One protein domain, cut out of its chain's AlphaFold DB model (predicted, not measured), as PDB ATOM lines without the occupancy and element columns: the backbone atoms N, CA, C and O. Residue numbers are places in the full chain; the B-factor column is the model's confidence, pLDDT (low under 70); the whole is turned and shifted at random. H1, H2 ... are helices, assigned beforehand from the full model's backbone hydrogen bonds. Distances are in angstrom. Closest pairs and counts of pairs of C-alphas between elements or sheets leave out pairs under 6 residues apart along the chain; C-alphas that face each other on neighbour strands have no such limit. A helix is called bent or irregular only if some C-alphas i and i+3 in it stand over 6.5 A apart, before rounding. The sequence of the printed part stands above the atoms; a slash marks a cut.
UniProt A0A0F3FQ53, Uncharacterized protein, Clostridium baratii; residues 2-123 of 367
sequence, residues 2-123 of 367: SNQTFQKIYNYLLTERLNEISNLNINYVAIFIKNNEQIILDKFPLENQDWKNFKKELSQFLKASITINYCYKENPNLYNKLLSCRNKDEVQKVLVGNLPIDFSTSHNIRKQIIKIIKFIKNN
ATOM      1  N   SER A   2     128.880 105.121 116.117       54.47
ATOM      2  CA  SER A   2     128.840 105.097 117.595       54.47
ATOM      3  C   SER A   2     128.247 106.338 118.296       54.47
ATOM      4  O   SER A   2     127.561 106.205 119.305       54.47
ATOM      5  N   ASN A   3     128.436 107.551 117.764       60.66
ATOM      6  CA  ASN A   3     128.122 108.783 118.511       60.66
ATOM      7  C   ASN A   3     126.607 109.073 118.656       60.66
ATOM      8  O   ASN A   3     126.165 109.603 119.674       60.66
ATOM      9  N   GLN A   4     125.785 108.697 117.666       71.12
ATOM     10  CA  GLN A   4     124.323 108.863 117.746       71.12
ATOM     11  C   GLN A   4     123.675 107.859 118.706       71.12
ATOM     12  O   GLN A   4     122.756 108.223 119.438       71.12
ATOM     13  N   THR A   5     124.156 106.614 118.737       75.19
ATOM     14  CA  THR A   5     123.644 105.581 119.649       75.19
ATOM     15  C   THR A   5     123.961 105.927 121.101       75.19
ATOM     16  O   THR A   5     123.081 105.856 121.954       75.19
ATOM     17  N   PHE A   6     125.168 106.422 121.381       79.94
ATOM     18  CA  PHE A   6     125.548 106.892 122.718       79.94
ATOM     19  C   PHE A   6     124.690 108.068 123.190       79.94
ATOM     20  O   PHE A   6     124.237 108.083 124.333       79.94
ATOM     21  N   GLN A   7     124.381 109.008 122.294       76.31
ATOM     22  CA  GLN A   7     123.485 110.117 122.609       76.31
ATOM     23  C   GLN A   7     122.060 109.641 122.936       76.31
ATOM     24  O   GLN A   7     121.437 110.172 123.856       76.31
ATOM     25  N   LYS A   8     121.551 108.622 122.230       80.50
ATOM     26  CA  LYS A   8     120.250 108.005 122.537       80.50
ATOM     27  C   LYS A   8     120.250 107.338 123.913       80.50
ATOM     28  O   LYS A   8     119.297 107.534 124.661       80.50
ATOM     29  N   ILE A   9     121.329 106.639 124.275       82.50
ATOM     30  CA  ILE A   9     121.481 106.029 125.604       82.50
ATOM     31  C   ILE A   9     121.488 107.102 126.700       82.50
ATOM     32  O   ILE A   9     120.786 106.961 127.698       82.50
ATOM     33  N   TYR A  10     122.229 108.200 126.519       82.06
ATOM     34  CA  TYR A  10     122.237 109.304 127.486       82.06
ATOM     35  C   TYR A  10     120.859 109.931 127.668       82.06
ATOM     36  O   TYR A  10     120.447 110.171 128.801       82.06
ATOM     37  N   ASN A  11     120.138 110.158 126.570       76.56
ATOM     38  CA  ASN A  11     118.786 110.695 126.630       76.56
ATOM     39  C   ASN A  11     117.852 109.732 127.371       76.56
ATOM     40  O   ASN A  11     117.201 110.162 128.314       76.56
ATOM     41  N   TYR A  12     117.864 108.440 127.025       81.94
ATOM     42  CA  TYR A  12     117.083 107.404 127.711       81.94
ATOM     43  C   TYR A  12     117.335 107.394 129.223       81.94
ATOM     44  O   TYR A  12     116.396 107.383 130.017       81.94
ATOM     45  N   LEU A  13     118.601 107.458 129.641       79.00
ATOM     46  CA  LEU A  13     118.955 107.478 131.059       79.00
ATOM     47  C   LEU A  13     118.453 108.747 131.766       79.00
ATOM     48  O   LEU A  13     117.981 108.662 132.898       79.00
ATOM     49  N   LEU A  14     118.509 109.906 131.104       70.12
ATOM     50  CA  LEU A  14     118.031 111.180 131.656       70.12
ATOM     51  C   LEU A  14     116.511 111.351 131.625       70.12
ATOM     52  O   LEU A  14     116.008 112.211 132.343       70.12
ATOM     53  N   THR A  15     115.780 110.593 130.809       69.12
ATOM     54  CA  THR A  15     114.317 110.704 130.717       69.12
ATOM     55  C   THR A  15     113.603 109.589 131.467       69.12
ATOM     56  O   THR A  15     112.665 109.861 132.206       69.12
ATOM     57  N   GLU A  16     114.047 108.340 131.318       73.56
ATOM     58  CA  GLU A  16     113.339 107.166 131.851       73.56
ATOM     59  C   GLU A  16     113.944 106.634 133.155       73.56
ATOM     60  O   GLU A  16     113.250 105.986 133.932       73.56
ATOM     61  N   ARG A  17     115.227 106.906 133.426       70.69
ATOM     62  CA  ARG A  17     115.943 106.379 134.608       70.69
ATOM     63  C   ARG A  17     116.479 107.480 135.524       70.69
ATOM     64  O   ARG A  17     117.279 107.215 136.422       70.69
ATOM     65  N   LEU A  18     116.016 108.719 135.339       69.75
ATOM     66  CA  LEU A  18     116.510 109.882 136.076       69.75
ATOM     67  C   LEU A  18     116.321 109.740 137.584       69.75
ATOM     68  O   LEU A  18     117.224 110.100 138.332       69.75
ATOM     69  N   ASN A  19     115.182 109.207 138.032       62.31
ATOM     70  CA  ASN A  19     114.885 109.053 139.459       62.31
ATOM     71  C   ASN A  19     115.855 108.082 140.141       62.31
ATOM     72  O   ASN A  19     116.344 108.359 141.234       62.31
ATOM     73  N   GLU A  20     116.189 106.981 139.471       68.81
ATOM     74  CA  GLU A  20     117.157 106.009 139.976       68.81
ATOM     75  C   GLU A  20     118.572 106.592 140.009       68.81
ATOM     76  O   GLU A  20     119.271 106.473 141.012       68.81
ATOM     77  N   ILE A  21     118.981 107.287 138.943       69.75
ATOM     78  CA  ILE A  21     120.302 107.930 138.863       69.75
ATOM     79  C   ILE A  21     120.422 109.052 139.901       69.75
ATOM     80  O   ILE A  21     121.468 109.214 140.522       69.75
ATOM     81  N   SER A  22     119.349 109.808 140.124       66.81
ATOM     82  CA  SER A  22     119.293 110.924 141.074       66.81
ATOM     83  C   SER A  22     119.422 110.492 142.537       66.81
ATOM     84  O   SER A  22     119.762 111.319 143.384       66.81
ATOM     85  N   ASN A  23     119.158 109.222 142.836       66.94
ATOM     86  CA  ASN A  23     119.301 108.639 144.171       66.94
ATOM     87  C   ASN A  23     120.518 107.701 144.273       66.94
ATOM     88  O   ASN A  23     120.761 107.107 145.322       66.94
ATOM     89  N   LEU A  24     121.302 107.569 143.199       72.56
ATOM     90  CA  LEU A  24     122.475 106.709 143.158       72.56
ATOM     91  C   LEU A  24     123.648 107.350 143.910       72.56
ATOM     92  O   LEU A  24     124.091 108.453 143.583       72.56
ATOM     93  N   ASN A  25     124.213 106.622 144.875       76.19
ATOM     94  CA  ASN A  25     125.476 107.017 145.493       76.19
ATOM     95  C   ASN A  25     126.601 106.981 144.443       76.19
ATOM     96  O   ASN A  25     126.749 106.005 143.700       76.19
ATOM     97  N   ILE A  26     127.428 108.028 144.408       79.00
ATOM     98  CA  ILE A  26     128.498 108.196 143.417       79.00
ATOM     99  C   ILE A  26     129.516 107.039 143.397       79.00
ATOM    100  O   ILE A  26     130.080 106.731 142.339       79.00
ATOM    101  N   ASN A  27     129.698 106.350 144.527       76.75
ATOM    102  CA  ASN A  27     130.585 105.194 144.664       76.75
ATOM    103  C   ASN A  27     129.990 103.908 144.062       76.75
ATOM    104  O   ASN A  27     130.735 103.007 143.678       76.75
ATOM    105  N   TYR A  28     128.669 103.841 143.873       81.12
ATOM    106  CA  TYR A  28     127.977 102.678 143.303       81.12
ATOM    107  C   TYR A  28     127.740 102.759 141.791       81.12
ATOM    108  O   TYR A  28     127.143 101.855 141.211       81.12
ATOM    109  N   VAL A  29     128.274 103.776 141.108       79.31
ATOM    110  CA  VAL A  29     128.127 103.938 139.647       79.31
ATOM    111  C   VAL A  29     128.618 102.718 138.859       79.31
ATOM    112  O   VAL A  29     127.986 102.324 137.882       79.31
ATOM    113  N   ALA A  30     129.725 102.092 139.269       77.81
ATOM    114  CA  ALA A  30     130.245 100.909 138.579       77.81
ATOM    115  C   ALA A  30     129.305  99.696 138.709       77.81
ATOM    116  O   ALA A  30     129.085  98.980 137.731       77.81
ATOM    117  N   ILE A  31     128.724  99.506 139.899       76.56
ATOM    118  CA  ILE A  31     127.749  98.445 140.178       76.56
ATOM    119  C   ILE A  31     126.464  98.701 139.392       76.56
ATOM    120  O   ILE A  31     125.966  97.796 138.730       76.56
ATOM    121  N   PHE A  32     125.979  99.947 139.380       81.69
ATOM    122  CA  PHE A  32     124.808 100.336 138.598       81.69
ATOM    123  C   PHE A  32     124.977  99.997 137.115       81.69
ATOM    124  O   PHE A  32     124.083  99.396 136.527       81.69
ATOM    125  N   ILE A  33     126.126 100.330 136.513       82.75
ATOM    126  CA  ILE A  33     126.372 100.009 135.101       82.75
ATOM    127  C   ILE A  33     126.388  98.496 134.882       82.75
ATOM    128  O   ILE A  33     125.779  98.035 133.926       82.75
ATOM    129  N   LYS A  34     127.050  97.723 135.754       80.06
ATOM    130  CA  LYS A  34     127.105  96.257 135.636       80.06
ATOM    131  C   LYS A  34     125.708  95.631 135.716       80.06
ATOM    132  O   LYS A  34     125.374  94.793 134.889       80.06
ATOM    133  N   ASN A  35     124.891  96.063 136.671       78.62
ATOM    134  CA  ASN A  35     123.562  95.491 136.899       78.62
ATOM    135  C   ASN A  35     122.548  95.885 135.814       78.62
ATOM    136  O   ASN A  35     121.569  95.180 135.611       78.62
ATOM    137  N   ASN A  36     122.781  96.998 135.113       79.50
ATOM    138  CA  ASN A  36     121.899  97.494 134.052       79.50
ATOM    139  C   ASN A  36     122.460  97.280 132.643       79.50
ATOM    140  O   ASN A  36     121.870  97.751 131.675       79.50
ATOM    141  N   GLU A  37     123.589  96.582 132.523       85.31
ATOM    142  CA  GLU A  37     124.288  96.332 131.264       85.31
ATOM    143  C   GLU A  37     123.361  95.676 130.238       85.31
ATOM    144  O   GLU A  37     123.143  96.242 129.168       85.31
ATOM    145  N   GLN A  38     122.727  94.561 130.611       78.69
ATOM    146  CA  GLN A  38     121.825  93.837 129.718       78.69
ATOM    147  C   GLN A  38     120.617  94.689 129.306       78.69
ATOM    148  O   GLN A  38     120.324  94.796 128.126       78.69
ATOM    149  N   ILE A  39     119.995  95.404 130.251       81.62
ATOM    150  CA  ILE A  39     118.834  96.272 129.980       81.62
ATOM    151  C   ILE A  39     119.180  97.369 128.961       81.62
ATOM    152  O   ILE A  39     118.358  97.729 128.115       81.62
ATOM    153  N   ILE A  40     120.385  97.941 129.052       83.31
ATOM    154  CA  ILE A  40     120.839  98.976 128.117       83.31
ATOM    155  C   ILE A  40     121.121  98.360 126.743       83.31
ATOM    156  O   ILE A  40     120.706  98.943 125.742       83.31
ATOM    157  N   LEU A  41     121.787  97.203 126.693       83.56
ATOM    158  CA  LEU A  41     122.119  96.510 125.444       83.56
ATOM    159  C   LEU A  41     120.879  95.970 124.719       83.56
ATOM    160  O   LEU A  41     120.836  96.021 123.493       83.56
ATOM    161  N   ASP A  42     119.849  95.545 125.452       81.88
ATOM    162  CA  ASP A  42     118.576  95.089 124.882       81.88
ATOM    163  C   ASP A  42     117.834  96.235 124.174       81.88
ATOM    164  O   ASP A  42     117.258  96.049 123.102       81.88
ATOM    165  N   LYS A  43     117.861  97.448 124.749       81.94
ATOM    166  CA  LYS A  43     117.236  98.641 124.144       81.94
ATOM    167  C   LYS A  43     118.095  99.284 123.057       81.94
ATOM    168  O   LYS A  43     117.566  99.865 122.108       81.94
ATOM    169  N   PHE A  44     119.413  99.228 123.212       85.75
ATOM    170  CA  PHE A  44     120.377  99.857 122.317       85.75
ATOM    171  C   PHE A  44     121.483  98.853 121.988       85.75
ATOM    172  O   PHE A  44     122.546  98.896 122.615       85.75
ATOM    173  N   PRO A  45     121.247  97.966 121.002       81.19
ATOM    174  CA  PRO A  45     122.213  96.947 120.627       81.19
ATOM    175  C   PRO A  45     123.541  97.591 120.229       81.19
ATOM    176  O   PRO A  45     123.602  98.427 119.323       81.19
ATOM    177  N   LEU A  46     124.602  97.213 120.936       80.81
ATOM    178  CA  LEU A  46     125.975  97.633 120.687       80.81
ATOM    179  C   LEU A  46     126.846  96.389 120.571       80.81
ATOM    180  O   LEU A  46     126.652  95.414 121.295       80.81
ATOM    181  N   GLU A  47     127.845  96.439 119.697       82.31
ATOM    182  CA  GLU A  47     128.866  95.398 119.661       82.31
ATOM    183  C   GLU A  47     129.684  95.403 120.963       82.31
ATOM    184  O   GLU A  47     129.925  96.452 121.573       82.31
ATOM    185  N   ASN A  48     130.173  94.230 121.377       77.75
ATOM    186  CA  ASN A  48     130.917  94.057 122.632       77.75
ATOM    187  C   ASN A  48     132.102  95.028 122.780       77.75
ATOM    188  O   ASN A  48     132.401  95.491 123.885       77.75
ATOM    189  N   GLN A  49     132.789  95.341 121.678       78.31
ATOM    190  CA  GLN A  49     133.931  96.251 121.685       78.31
ATOM    191  C   GLN A  49     133.504  97.713 121.899       78.31
ATOM    192  O   GLN A  49     134.142  98.438 122.668       78.31
ATOM    193  N   ASP A  50     132.392  98.131 121.293       82.06
ATOM    194  CA  ASP A  50     131.831  99.472 121.460       82.06
ATOM    195  C   ASP A  50     131.298  99.686 122.878       82.06
ATOM    196  O   ASP A  50     131.536 100.736 123.476       82.06
ATOM    197  N   TRP A  51     130.656  98.671 123.460       84.75
ATOM    198  CA  TRP A  51     130.196  98.719 124.845       84.75
ATOM    199  C   TRP A  51     131.352  98.857 125.846       84.75
ATOM    200  O   TRP A  51     131.312  99.717 126.733       84.75
ATOM    201  N   LYS A  52     132.427  98.070 125.681       82.31
ATOM    202  CA  LYS A  52     133.631  98.174 126.527       82.31
ATOM    203  C   LYS A  52     134.225  99.583 126.498       82.31
ATOM    204  O   LYS A  52     134.570 100.123 127.552       82.31
ATOM    205  N   ASN A  53     134.292 100.195 125.317       79.12
ATOM    206  CA  ASN A  53     134.782 101.564 125.147       79.12
ATOM    207  C   ASN A  53     133.822 102.602 125.754       79.12
ATOM    208  O   ASN A  53     134.257 103.551 126.412       79.12
ATOM    209  N   PHE A  54     132.513 102.395 125.597       85.31
ATOM    210  CA  PHE A  54     131.465 103.284 126.095       85.31
ATOM    211  C   PHE A  54     131.335 103.278 127.622       85.31
ATOM    212  O   PHE A  54     131.073 104.322 128.220       85.31
ATOM    213  N   LYS A  55     131.584 102.141 128.283       86.56
ATOM    214  CA  LYS A  55     131.427 101.952 129.737       86.56
ATOM    215  C   LYS A  55     132.128 103.034 130.565       86.56
ATOM    216  O   LYS A  55     131.585 103.532 131.556       86.56
ATOM    217  N   LYS A  56     133.324 103.447 130.135       86.81
ATOM    218  CA  LYS A  56     134.094 104.516 130.787       86.81
ATOM    219  C   LYS A  56     133.440 105.888 130.611       86.81
ATOM    220  O   LYS A  56     133.399 106.661 131.568       86.81
ATOM    221  N   GLU A  57     132.931 106.194 129.419       88.62
ATOM    222  CA  GLU A  57     132.234 107.458 129.156       88.62
ATOM    223  C   GLU A  57     130.888 107.511 129.889       88.62
ATOM    224  O   GLU A  57     130.572 108.517 130.526       88.62
ATOM    225  N   LEU A  58     130.144 106.403 129.898       88.75
ATOM    226  CA  LEU A  58     128.901 106.251 130.649       88.75
ATOM    227  C   LEU A  58     129.111 106.476 132.152       88.75
ATOM    228  O   LEU A  58     128.362 107.221 132.778       88.75
ATOM    229  N   SER A  59     130.170 105.906 132.732       90.00
ATOM    230  CA  SER A  59     130.518 106.144 134.138       90.00
ATOM    231  C   SER A  59     130.762 107.626 134.437       90.00
ATOM    232  O   SER A  59     130.268 108.151 135.435       90.00
ATOM    233  N   GLN A  60     131.479 108.329 133.559       90.25
ATOM    234  CA  GLN A  60     131.739 109.764 133.717       90.25
ATOM    235  C   GLN A  60     130.457 110.594 133.595       90.25
ATOM    236  O   GLN A  60     130.272 111.548 134.348       90.25
ATOM    237  N   PHE A  61     129.575 110.219 132.672       89.94
ATOM    238  CA  PHE A  61     128.275 110.847 132.476       89.94
ATOM    239  C   PHE A  61     127.348 110.678 133.691       89.94
ATOM    240  O   PHE A  61     126.747 111.650 134.153       89.94
ATOM    241  N   LEU A  62     127.273 109.473 134.261       88.12
ATOM    242  CA  LEU A  62     126.465 109.209 135.456       88.12
ATOM    243  C   LEU A  62     126.980 110.001 136.661       88.12
ATOM    244  O   LEU A  62     126.200 110.670 137.332       88.12
ATOM    245  N   LYS A  63     128.301 110.022 136.885       89.50
ATOM    246  CA  LYS A  63     128.911 110.846 137.943       89.50
ATOM    247  C   LYS A  63     128.621 112.336 137.761       89.50
ATOM    248  O   LYS A  63     128.317 113.025 138.735       89.50
ATOM    249  N   ALA A  64     128.670 112.832 136.523       89.75
ATOM    250  CA  ALA A  64     128.305 114.210 136.204       89.75
ATOM    251  C   ALA A  64     126.831 114.506 136.532       89.75
ATOM    252  O   ALA A  64     126.542 115.525 137.153       89.75
ATOM    253  N   SER A  65     125.921 113.596 136.179       86.50
ATOM    254  CA  SER A  65     124.484 113.722 136.463       86.50
ATOM    255  C   SER A  65     124.193 113.741 137.967       86.50
ATOM    256  O   SER A  65     123.486 114.626 138.442       86.50
ATOM    257  N   ILE A  66     124.810 112.830 138.731       85.62
ATOM    258  CA  ILE A  66     124.699 112.781 140.200       85.62
ATOM    259  C   ILE A  66     125.215 114.080 140.825       85.62
ATOM    260  O   ILE A  66     124.577 114.629 141.715       85.62
ATOM    261  N   THR A  67     126.339 114.611 140.330       87.81
ATOM    262  CA  THR A  67     126.914 115.877 140.816       87.81
ATOM    263  C   THR A  67     125.961 117.051 140.596       87.81
ATOM    264  O   THR A  67     125.724 117.834 141.510       87.81
ATOM    265  N   ILE A  68     125.380 117.162 139.398       86.06
ATOM    266  CA  ILE A  68     124.408 118.214 139.075       86.06
ATOM    267  C   ILE A  68     123.180 118.107 139.987       86.06
ATOM    268  O   ILE A  68     122.739 119.114 140.538       86.06
ATOM    269  N   ASN A  69     122.663 116.893 140.182       82.81
ATOM    270  CA  ASN A  69     121.507 116.652 141.036       82.81
ATOM    271  C   ASN A  69     121.795 116.929 142.522       82.81
ATOM    272  O   ASN A  69     120.956 117.498 143.213       82.81
ATOM    273  N   TYR A  70     122.994 116.592 143.004       84.94
ATOM    274  CA  TYR A  70     123.448 116.968 144.342       84.94
ATOM    275  C   TYR A  70     123.441 118.490 144.512       84.94
ATOM    276  O   TYR A  70     122.843 118.996 145.456       84.94
ATOM    277  N   CYS A  71     124.026 119.239 143.567       84.75
ATOM    278  CA  CYS A  71     123.985 120.700 143.615       84.75
ATOM    279  C   CYS A  71     122.544 121.224 143.618       84.75
ATOM    280  O   CYS A  71     122.244 122.149 144.362       84.75
ATOM    281  N   TYR A  72     121.655 120.642 142.810       82.69
ATOM    282  CA  TYR A  72     120.249 121.042 142.754       82.69
ATOM    283  C   TYR A  72     119.528 120.863 144.099       82.69
ATOM    284  O   TYR A  72     118.843 121.784 144.540       82.69
ATOM    285  N   LYS A  73     119.704 119.707 144.753       79.00
ATOM    286  CA  LYS A  73     119.033 119.374 146.019       79.00
ATOM    287  C   LYS A  73     119.643 120.096 147.223       79.00
ATOM    288  O   LYS A  73     118.915 120.677 148.018       79.00
ATOM    289  N   GLU A  74     120.968 120.077 147.338       78.50
ATOM    290  CA  GLU A  74     121.676 120.462 148.566       78.50
ATOM    291  C   GLU A  74     122.201 121.905 148.538       78.50
ATOM    292  O   GLU A  74     122.415 122.512 149.584       78.50
ATOM    293  N   ASN A  75     122.436 122.486 147.353       77.94
ATOM    294  CA  ASN A  75     122.961 123.850 147.241       77.94
ATOM    295  C   ASN A  75     122.443 124.585 145.986       77.94
ATOM    296  O   ASN A  75     123.183 124.768 145.010       77.94
ATOM    297  N   PRO A  76     121.189 125.081 146.008       81.12
ATOM    298  CA  PRO A  76     120.560 125.738 144.857       81.12
ATOM    299  C   PRO A  76     121.356 126.930 144.298       81.12
ATOM    300  O   PRO A  76     121.365 127.184 143.092       81.12
ATOM    301  N   ASN A  77     122.092 127.647 145.153       80.44
ATOM    302  CA  ASN A  77     122.966 128.744 144.731       80.44
ATOM    303  C   ASN A  77     124.158 128.243 143.904       80.44
ATOM    304  O   ASN A  77     124.508 128.840 142.882       80.44
ATOM    305  N   LEU A  78     124.775 127.139 144.328       85.25
ATOM    306  CA  LEU A  78     125.825 126.462 143.575       85.25
ATOM    307  C   LEU A  78     125.283 125.910 142.252       85.25
ATOM    308  O   LEU A  78     125.934 126.067 141.221       85.25
ATOM    309  N   TYR A  79     124.075 125.343 142.261       86.94
ATOM    310  CA  TYR A  79     123.389 124.864 141.061       86.94
ATOM    311  C   TYR A  79     123.177 125.971 140.018       86.94
ATOM    312  O   TYR A  79     123.538 125.804 138.855       86.94
ATOM    313  N   ASN A  80     122.687 127.142 140.427       85.19
ATOM    314  CA  ASN A  80     122.483 128.278 139.520       85.19
ATOM    315  C   ASN A  80     123.803 128.794 138.912       85.19
ATOM    316  O   ASN A  80     123.876 129.103 137.715       85.19
ATOM    317  N   LYS A  81     124.880 128.836 139.709       88.12
ATOM    318  CA  LYS A  81     126.233 129.147 139.211       88.12
ATOM    319  C   LYS A  81     126.721 128.087 138.223       88.12
ATOM    320  O   LYS A  81     127.280 128.426 137.180       88.12
ATOM    321  N   LEU A  82     126.464 126.815 138.519       89.88
ATOM    322  CA  LEU A  82     126.826 125.691 137.664       89.88
ATOM    323  C   LEU A  82     126.109 125.772 136.312       89.88
ATOM    324  O   LEU A  82     126.763 125.690 135.276       89.88
ATOM    325  N   LEU A  83     124.799 126.039 136.300       88.31
ATOM    326  CA  LEU A  83     124.023 126.235 135.070       88.31
ATOM    327  C   LEU A  83     124.545 127.400 134.223       88.31
ATOM    328  O   LEU A  83     124.405 127.380 133.003       88.31
ATOM    329  N   SER A  84     125.178 128.404 134.822       88.50
ATOM    330  CA  SER A  84     125.733 129.550 134.091       88.50
ATOM    331  C   SER A  84     127.067 129.250 133.392       88.50
ATOM    332  O   SER A  84     127.467 130.004 132.504       88.50
ATOM    333  N   CYS A  85     127.724 128.134 133.725       89.75
ATOM    334  CA  CYS A  85     129.018 127.759 133.160       89.75
ATOM    335  C   CYS A  85     128.940 127.488 131.646       89.75
ATOM    336  O   CYS A  85     128.001 126.865 131.137       89.75
ATOM    337  N   ARG A  86     129.971 127.922 130.916       89.12
ATOM    338  CA  ARG A  86     130.116 127.777 129.456       89.12
ATOM    339  C   ARG A  86     131.184 126.762 129.065       89.12
ATOM    340  O   ARG A  86     131.127 126.194 127.974       89.12
ATOM    341  N   ASN A  87     132.153 126.520 129.944       91.44
ATOM    342  CA  ASN A  87     133.269 125.613 129.704       91.44
ATOM    343  C   ASN A  87     133.649 124.823 130.969       91.44
ATOM    344  O   ASN A  87     133.208 125.105 132.082       91.44
ATOM    345  N   LYS A  88     134.476 123.795 130.775       90.94
ATOM    346  CA  LYS A  88     134.905 122.860 131.827       90.94
ATOM    347  C   LYS A  88     135.718 123.530 132.951       90.94
ATOM    348  O   LYS A  88     135.750 123.003 134.059       90.94
ATOM    349  N   ASP A  89     136.386 124.645 132.664       91.50
ATOM    350  CA  ASP A  89     137.279 125.326 133.606       91.50
ATOM    351  C   ASP A  89     136.471 126.229 134.550       91.50
ATOM    352  O   ASP A  89     136.757 126.302 135.742       91.50
ATOM    353  N   GLU A  90     135.386 126.829 134.056       91.06
ATOM    354  CA  GLU A  90     134.365 127.475 134.888       91.06
ATOM    355  C   GLU A  90     133.681 126.471 135.820       91.06
ATOM    356  O   GLU A  90     133.556 126.739 137.014       91.06
ATOM    357  N   VAL A  91     133.337 125.277 135.317       91.81
ATOM    358  CA  VAL A  91     132.781 124.197 136.154       91.81
ATOM    359  C   VAL A  91     133.740 123.832 137.287       91.81
ATOM    360  O   VAL A  91     133.301 123.666 138.421       91.81
ATOM    361  N   GLN A  92     135.048 123.753 137.016       91.00
ATOM    362  CA  GLN A  92     136.038 123.512 138.069       91.00
ATOM    363  C   GLN A  92     135.973 124.588 139.151       91.00
ATOM    364  O   GLN A  92     135.890 124.258 140.327       91.00
ATOM    365  N   LYS A  93     136.001 125.866 138.764       89.62
ATOM    366  CA  LYS A  93     135.985 126.982 139.721       89.62
ATOM    367  C   LYS A  93     134.738 126.973 140.598       89.62
ATOM    368  O   LYS A  93     134.827 127.308 141.771       89.62
ATOM    369  N   VAL A  94     133.593 126.589 140.035       90.06
ATOM    370  CA  VAL A  94     132.336 126.492 140.782       90.06
ATOM    371  C   VAL A  94     132.370 125.320 141.764       90.06
ATOM    372  O   VAL A  94     131.983 125.487 142.913       90.06
ATOM    373  N   LEU A  95     132.849 124.145 141.350       88.50
ATOM    374  CA  LEU A  95     132.728 122.922 142.152       88.50
ATOM    375  C   LEU A  95     133.863 122.697 143.165       88.50
ATOM    376  O   LEU A  95     133.658 122.004 144.160       88.50
ATOM    377  N   VAL A  96     135.056 123.255 142.936       83.75
ATOM    378  CA  VAL A  96     136.200 123.099 143.853       83.75
ATOM    379  C   VAL A  96     135.866 123.654 145.232       83.75
ATOM    380  O   VAL A  96     135.459 124.805 145.360       83.75
ATOM    381  N   GLY A  97     136.057 122.826 146.262       77.25
ATOM    382  CA  GLY A  97     135.803 123.189 147.658       77.25
ATOM    383  C   GLY A  97     134.323 123.238 148.056       77.25
ATOM    384  O   GLY A  97     134.038 123.449 149.226       77.25
ATOM    385  N   ASN A  98     133.393 123.014 147.119       82.88
ATOM    386  CA  ASN A  98     131.945 123.066 147.362       82.88
ATOM    387  C   ASN A  98     131.257 121.691 147.288       82.88
ATOM    388  O   ASN A  98     130.036 121.613 147.412       82.88
ATOM    389  N   LEU A  99     132.016 120.619 147.044       83.88
ATOM    390  CA  LEU A  99     131.502 119.252 146.964       83.88
ATOM    391  C   LEU A  99     132.097 118.364 148.069       83.88
ATOM    392  O   LEU A  99     133.242 118.595 148.470       83.88
ATOM    393  N   PRO A 100     131.367 117.325 148.521       80.69
ATOM    394  CA  PRO A 100     131.899 116.316 149.434       80.69
ATOM    395  C   PRO A 100     133.114 115.583 148.852       80.69
ATOM    396  O   PRO A 100     133.285 115.509 147.633       80.69
ATOM    397  N   ILE A 101     133.925 114.983 149.725       73.50
ATOM    398  CA  ILE A 101     135.213 114.365 149.361       73.50
ATOM    399  C   ILE A 101     135.082 113.234 148.324       73.50
ATOM    400  O   ILE A 101     135.983 113.025 147.514       73.50
ATOM    401  N   ASP A 102     133.927 112.568 148.292       74.69
ATOM    402  CA  ASP A 102     133.634 111.451 147.388       74.69
ATOM    403  C   ASP A 102     133.352 111.900 145.940       74.69
ATOM    404  O   ASP A 102     133.299 111.088 145.009       74.69
ATOM    405  N   PHE A 103     133.176 113.205 145.710       81.88
ATOM    406  CA  PHE A 103     132.857 113.756 144.398       81.88
ATOM    407  C   PHE A 103     134.116 114.133 143.618       81.88
ATOM    408  O   PHE A 103     134.696 115.209 143.761       81.88
ATOM    409  N   SER A 104     134.505 113.257 142.692       72.56
ATOM    410  CA  SER A 104     135.563 113.559 141.726       72.56
ATOM    411  C   SER A 104     135.079 114.519 140.633       72.56
ATOM    412  O   SER A 104     134.164 114.206 139.871       72.56
ATOM    413  N   THR A 105     135.773 115.646 140.462       75.56
ATOM    414  CA  THR A 105     135.553 116.630 139.382       75.56
ATOM    415  C   THR A 105     136.633 116.552 138.301       75.56
ATOM    416  O   THR A 105     137.135 117.558 137.798       75.56
ATOM    417  N   SER A 106     137.014 115.329 137.916       86.31
ATOM    418  CA  SER A 106     138.014 115.116 136.862       86.31
ATOM    419  C   SER A 106     137.657 115.839 135.555       86.31
ATOM    420  O   SER A 106     136.492 116.112 135.251       86.31
ATOM    421  N   HIS A 107     138.669 116.093 134.721       86.88
ATOM    422  CA  HIS A 107     138.509 116.791 133.441       86.88
ATOM    423  C   HIS A 107     137.364 116.267 132.572       86.88
ATOM    424  O   HIS A 107     136.608 117.053 132.001       86.88
ATOM    425  N   ASN A 108     137.222 114.944 132.488       88.06
ATOM    426  CA  ASN A 108     136.196 114.322 131.659       88.06
ATOM    427  C   ASN A 108     134.801 114.427 132.283       88.06
ATOM    428  O   ASN A 108     133.840 114.659 131.558       88.06
ATOM    429  N   ILE A 109     134.688 114.364 133.614       89.62
ATOM    430  CA  ILE A 109     133.416 114.594 134.315       89.62
ATOM    431  C   ILE A 109     132.949 116.035 134.076       89.62
ATOM    432  O   ILE A 109     131.809 116.247 133.681       89.62
ATOM    433  N   ARG A 110     133.844 117.028 134.169       92.62
ATOM    434  CA  ARG A 110     133.512 118.439 133.877       92.62
ATOM    435  C   ARG A 110     133.050 118.657 132.436       92.62
ATOM    436  O   ARG A 110     132.133 119.439 132.192       92.62
ATOM    437  N   LYS A 111     133.651 117.951 131.469       91.38
ATOM    438  CA  LYS A 111     133.176 117.960 130.074       91.38
ATOM    439  C   LYS A 111     131.750 117.412 129.962       91.38
ATOM    440  O   LYS A 111     130.941 118.010 129.257       91.38
ATOM    441  N   GLN A 112     131.444 116.310 130.651       89.56
ATOM    442  CA  GLN A 112     130.096 115.735 130.667       89.56
ATOM    443  C   GLN A 112     129.092 116.662 131.369       89.56
ATOM    444  O   GLN A 112     127.999 116.858 130.851       89.56
ATOM    445  N   ILE A 113     129.483 117.337 132.457       90.44
ATOM    446  CA  ILE A 113     128.653 118.352 133.125       90.44
ATOM    447  C   ILE A 113     128.237 119.454 132.141       90.44
ATOM    448  O   ILE A 113     127.054 119.759 132.034       90.44
ATOM    449  N   ILE A 114     129.167 120.001 131.348       90.19
ATOM    450  CA  ILE A 114     128.828 120.999 130.317       90.19
ATOM    451  C   ILE A 114     127.868 120.439 129.260       90.19
ATOM    452  O   ILE A 114     126.950 121.147 128.844       90.19
ATOM    453  N   LYS A 115     128.055 119.188 128.816       87.06
ATOM    454  CA  LYS A 115     127.130 118.543 127.868       87.06
ATOM    455  C   LYS A 115     125.716 118.449 128.457       87.06
ATOM    456  O   LYS A 115     124.761 118.816 127.778       87.06
ATOM    457  N   ILE A 116     125.594 118.039 129.720       85.12
ATOM    458  CA  ILE A 116     124.307 117.918 130.418       85.12
ATOM    459  C   ILE A 116     123.668 119.297 130.633       85.12
ATOM    460  O   ILE A 116     122.493 119.467 130.336       85.12
ATOM    461  N   ILE A 117     124.427 120.319 131.045       85.00
ATOM    462  CA  ILE A 117     123.914 121.695 131.189       85.00
ATOM    463  C   ILE A 117     123.360 122.220 129.860       85.00
ATOM    464  O   ILE A 117     122.299 122.839 129.836       85.00
ATOM    465  N   LYS A 118     124.056 121.976 128.740       84.19
ATOM    466  CA  LYS A 118     123.557 122.348 127.406       84.19
ATOM    467  C   LYS A 118     122.261 121.617 127.068       84.19
ATOM    468  O   LYS A 118     121.341 122.239 126.552       84.19
ATOM    469  N   PHE A 119     122.180 120.324 127.379       79.00
ATOM    470  CA  PHE A 119     120.966 119.534 127.182       79.00
ATOM    471  C   PHE A 119     119.787 120.078 128.001       79.00
ATOM    472  O   PHE A 119     118.712 120.268 127.441       79.00
ATOM    473  N   ILE A 120     120.013 120.384 129.282       77.75
ATOM    474  CA  ILE A 120     119.045 120.992 130.205       77.75
ATOM    475  C   ILE A 120     118.546 122.327 129.626       77.75
ATOM    476  O   ILE A 120     117.354 122.491 129.398       77.75
ATOM    477  N   LYS A 121     119.452 123.244 129.257       77.88
ATOM    478  CA  LYS A 121     119.092 124.547 128.659       77.88
ATOM    479  C   LYS A 121     118.277 124.435 127.370       77.88
ATOM    480  O   LYS A 121     117.399 125.259 127.140       77.88
ATOM    481  N   ASN A 122     118.575 123.441 126.539       71.69
ATOM    482  CA  ASN A 122     117.890 123.231 125.265       71.69
ATOM    483  C   ASN A 122     116.554 122.479 125.410       71.69
ATOM    484  O   ASN A 122     115.807 122.411 124.440       71.69
ATOM    485  N   ASN A 123     116.246 121.918 126.587       65.81
ATOM    486  CA  ASN A 123     115.021 121.155 126.848       65.81
ATOM    487  C   ASN A 123     114.340 121.626 128.146       65.81
ATOM    488  O   ASN A 123     114.307 120.877 129.124       65.81
TER     489      ASN A 123
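What this domain is: This is residues 2 to 123 of the 367 residues of an uncharacterized protein of Clostridium baratii (UniProt A0A0F3FQ53). One long helix, H5, runs through the middle of the domain along its longest axis, and shorter helices pack round it, mostly crossed. H1, H2 and H3 pack along H5, H8 crosses it, the hairpin of H6 and H7 lies toward its last residues with H7 also packed on H8, and H4 is near its first residues. The printed part has 122 residues with eight named helices, H1 to H8 in order along the chain, and no named strand; its class is all helix. It is compact, with a radius of gyration of the C-alphas of 14.2 A, and only just elongated, spanning 40 by 27 by 24 A.

Where its parts are: H5, residues 48 to 74, is 38.1 A long from C-alpha 48 at (130.917, 94.057, 122.632) to C-alpha 74 at (121.676, 120.462, 148.566). It has a kink of 37 degrees near residue 56, yet is neither bent nor irregular, but only just: C-alphas 53 and 56 are 6.4 A apart. Before it come H1, residues 2 to 16, 21.2 A long from C-alpha 2 at (128.840, 105.097, 117.595); H2, residues 18 to 22; H3, residues 26 to 35, 15.1 A long; and H4, residues 37 to 43. H3 is irregular, with 7.5 A between C-alphas 27 and 30. After it come H6, residues 76 to 84; H7, residues 88 to 95; and H8, residues 107 to 122, 23.1 A long.

How they stand to each other: H5 is the hub and touches five helices. Its residues 60 to 68 touch H8 at a steep tilt of 69 degrees, only just short of about perpendicular; the closest C-alphas, of Gln 60 and Ile 109, are 5.1 A apart. Its residues 55 to 66 touch H3, opposite ways at a steep tilt of 39 degrees, closest at the C-alphas of Ile 26 and Lys 63, 6.1 A apart. Its residues 50 to 61 touch H1, the same way at 37 degrees, only just steep, closest at the C-alphas of Ser 2 and Asp 50, 7.5 A apart. Its residues 62 to 69 touch H2, closest at the C-alphas of Ser 22 and Ile 66, 5.8 A apart. Its residues 68 to 72 touch H6, closest at the C-alphas of Cys 71 and Tyr 79, 4.9 A apart. H4 touches no helix, but is near H5, with 5 pairs of C-alphas within 10 A. H6 and H7 touch as a helical hairpin at a shallow tilt of 10 degrees, closest at the C-alphas of Leu 82 and Val 91, 6.3 A apart. H7 touches residues 107 to 114 of H8, about perpendicular at 89 degrees; the closest C-alphas, of Lys 88 and Arg 110, are 5.1 A apart. Every O i to N i+4 pair is within hydrogen-bond range in H1, H2, H4, H6, H7 and H8; in H3 it is 4 of 6 and in H5 21 of 23.

The domain as a whole: The two C-alphas farthest apart, of Glu 47 and Asn 77, are 42.1 A apart. The printed part has no cut. The link from H7 to H8, 11 residues, is long; the other links between helices are tight. The mean pLDDT of the printed part is 81.7, with residues 2 to 3, 15, 18 to 23 and 123 under 70.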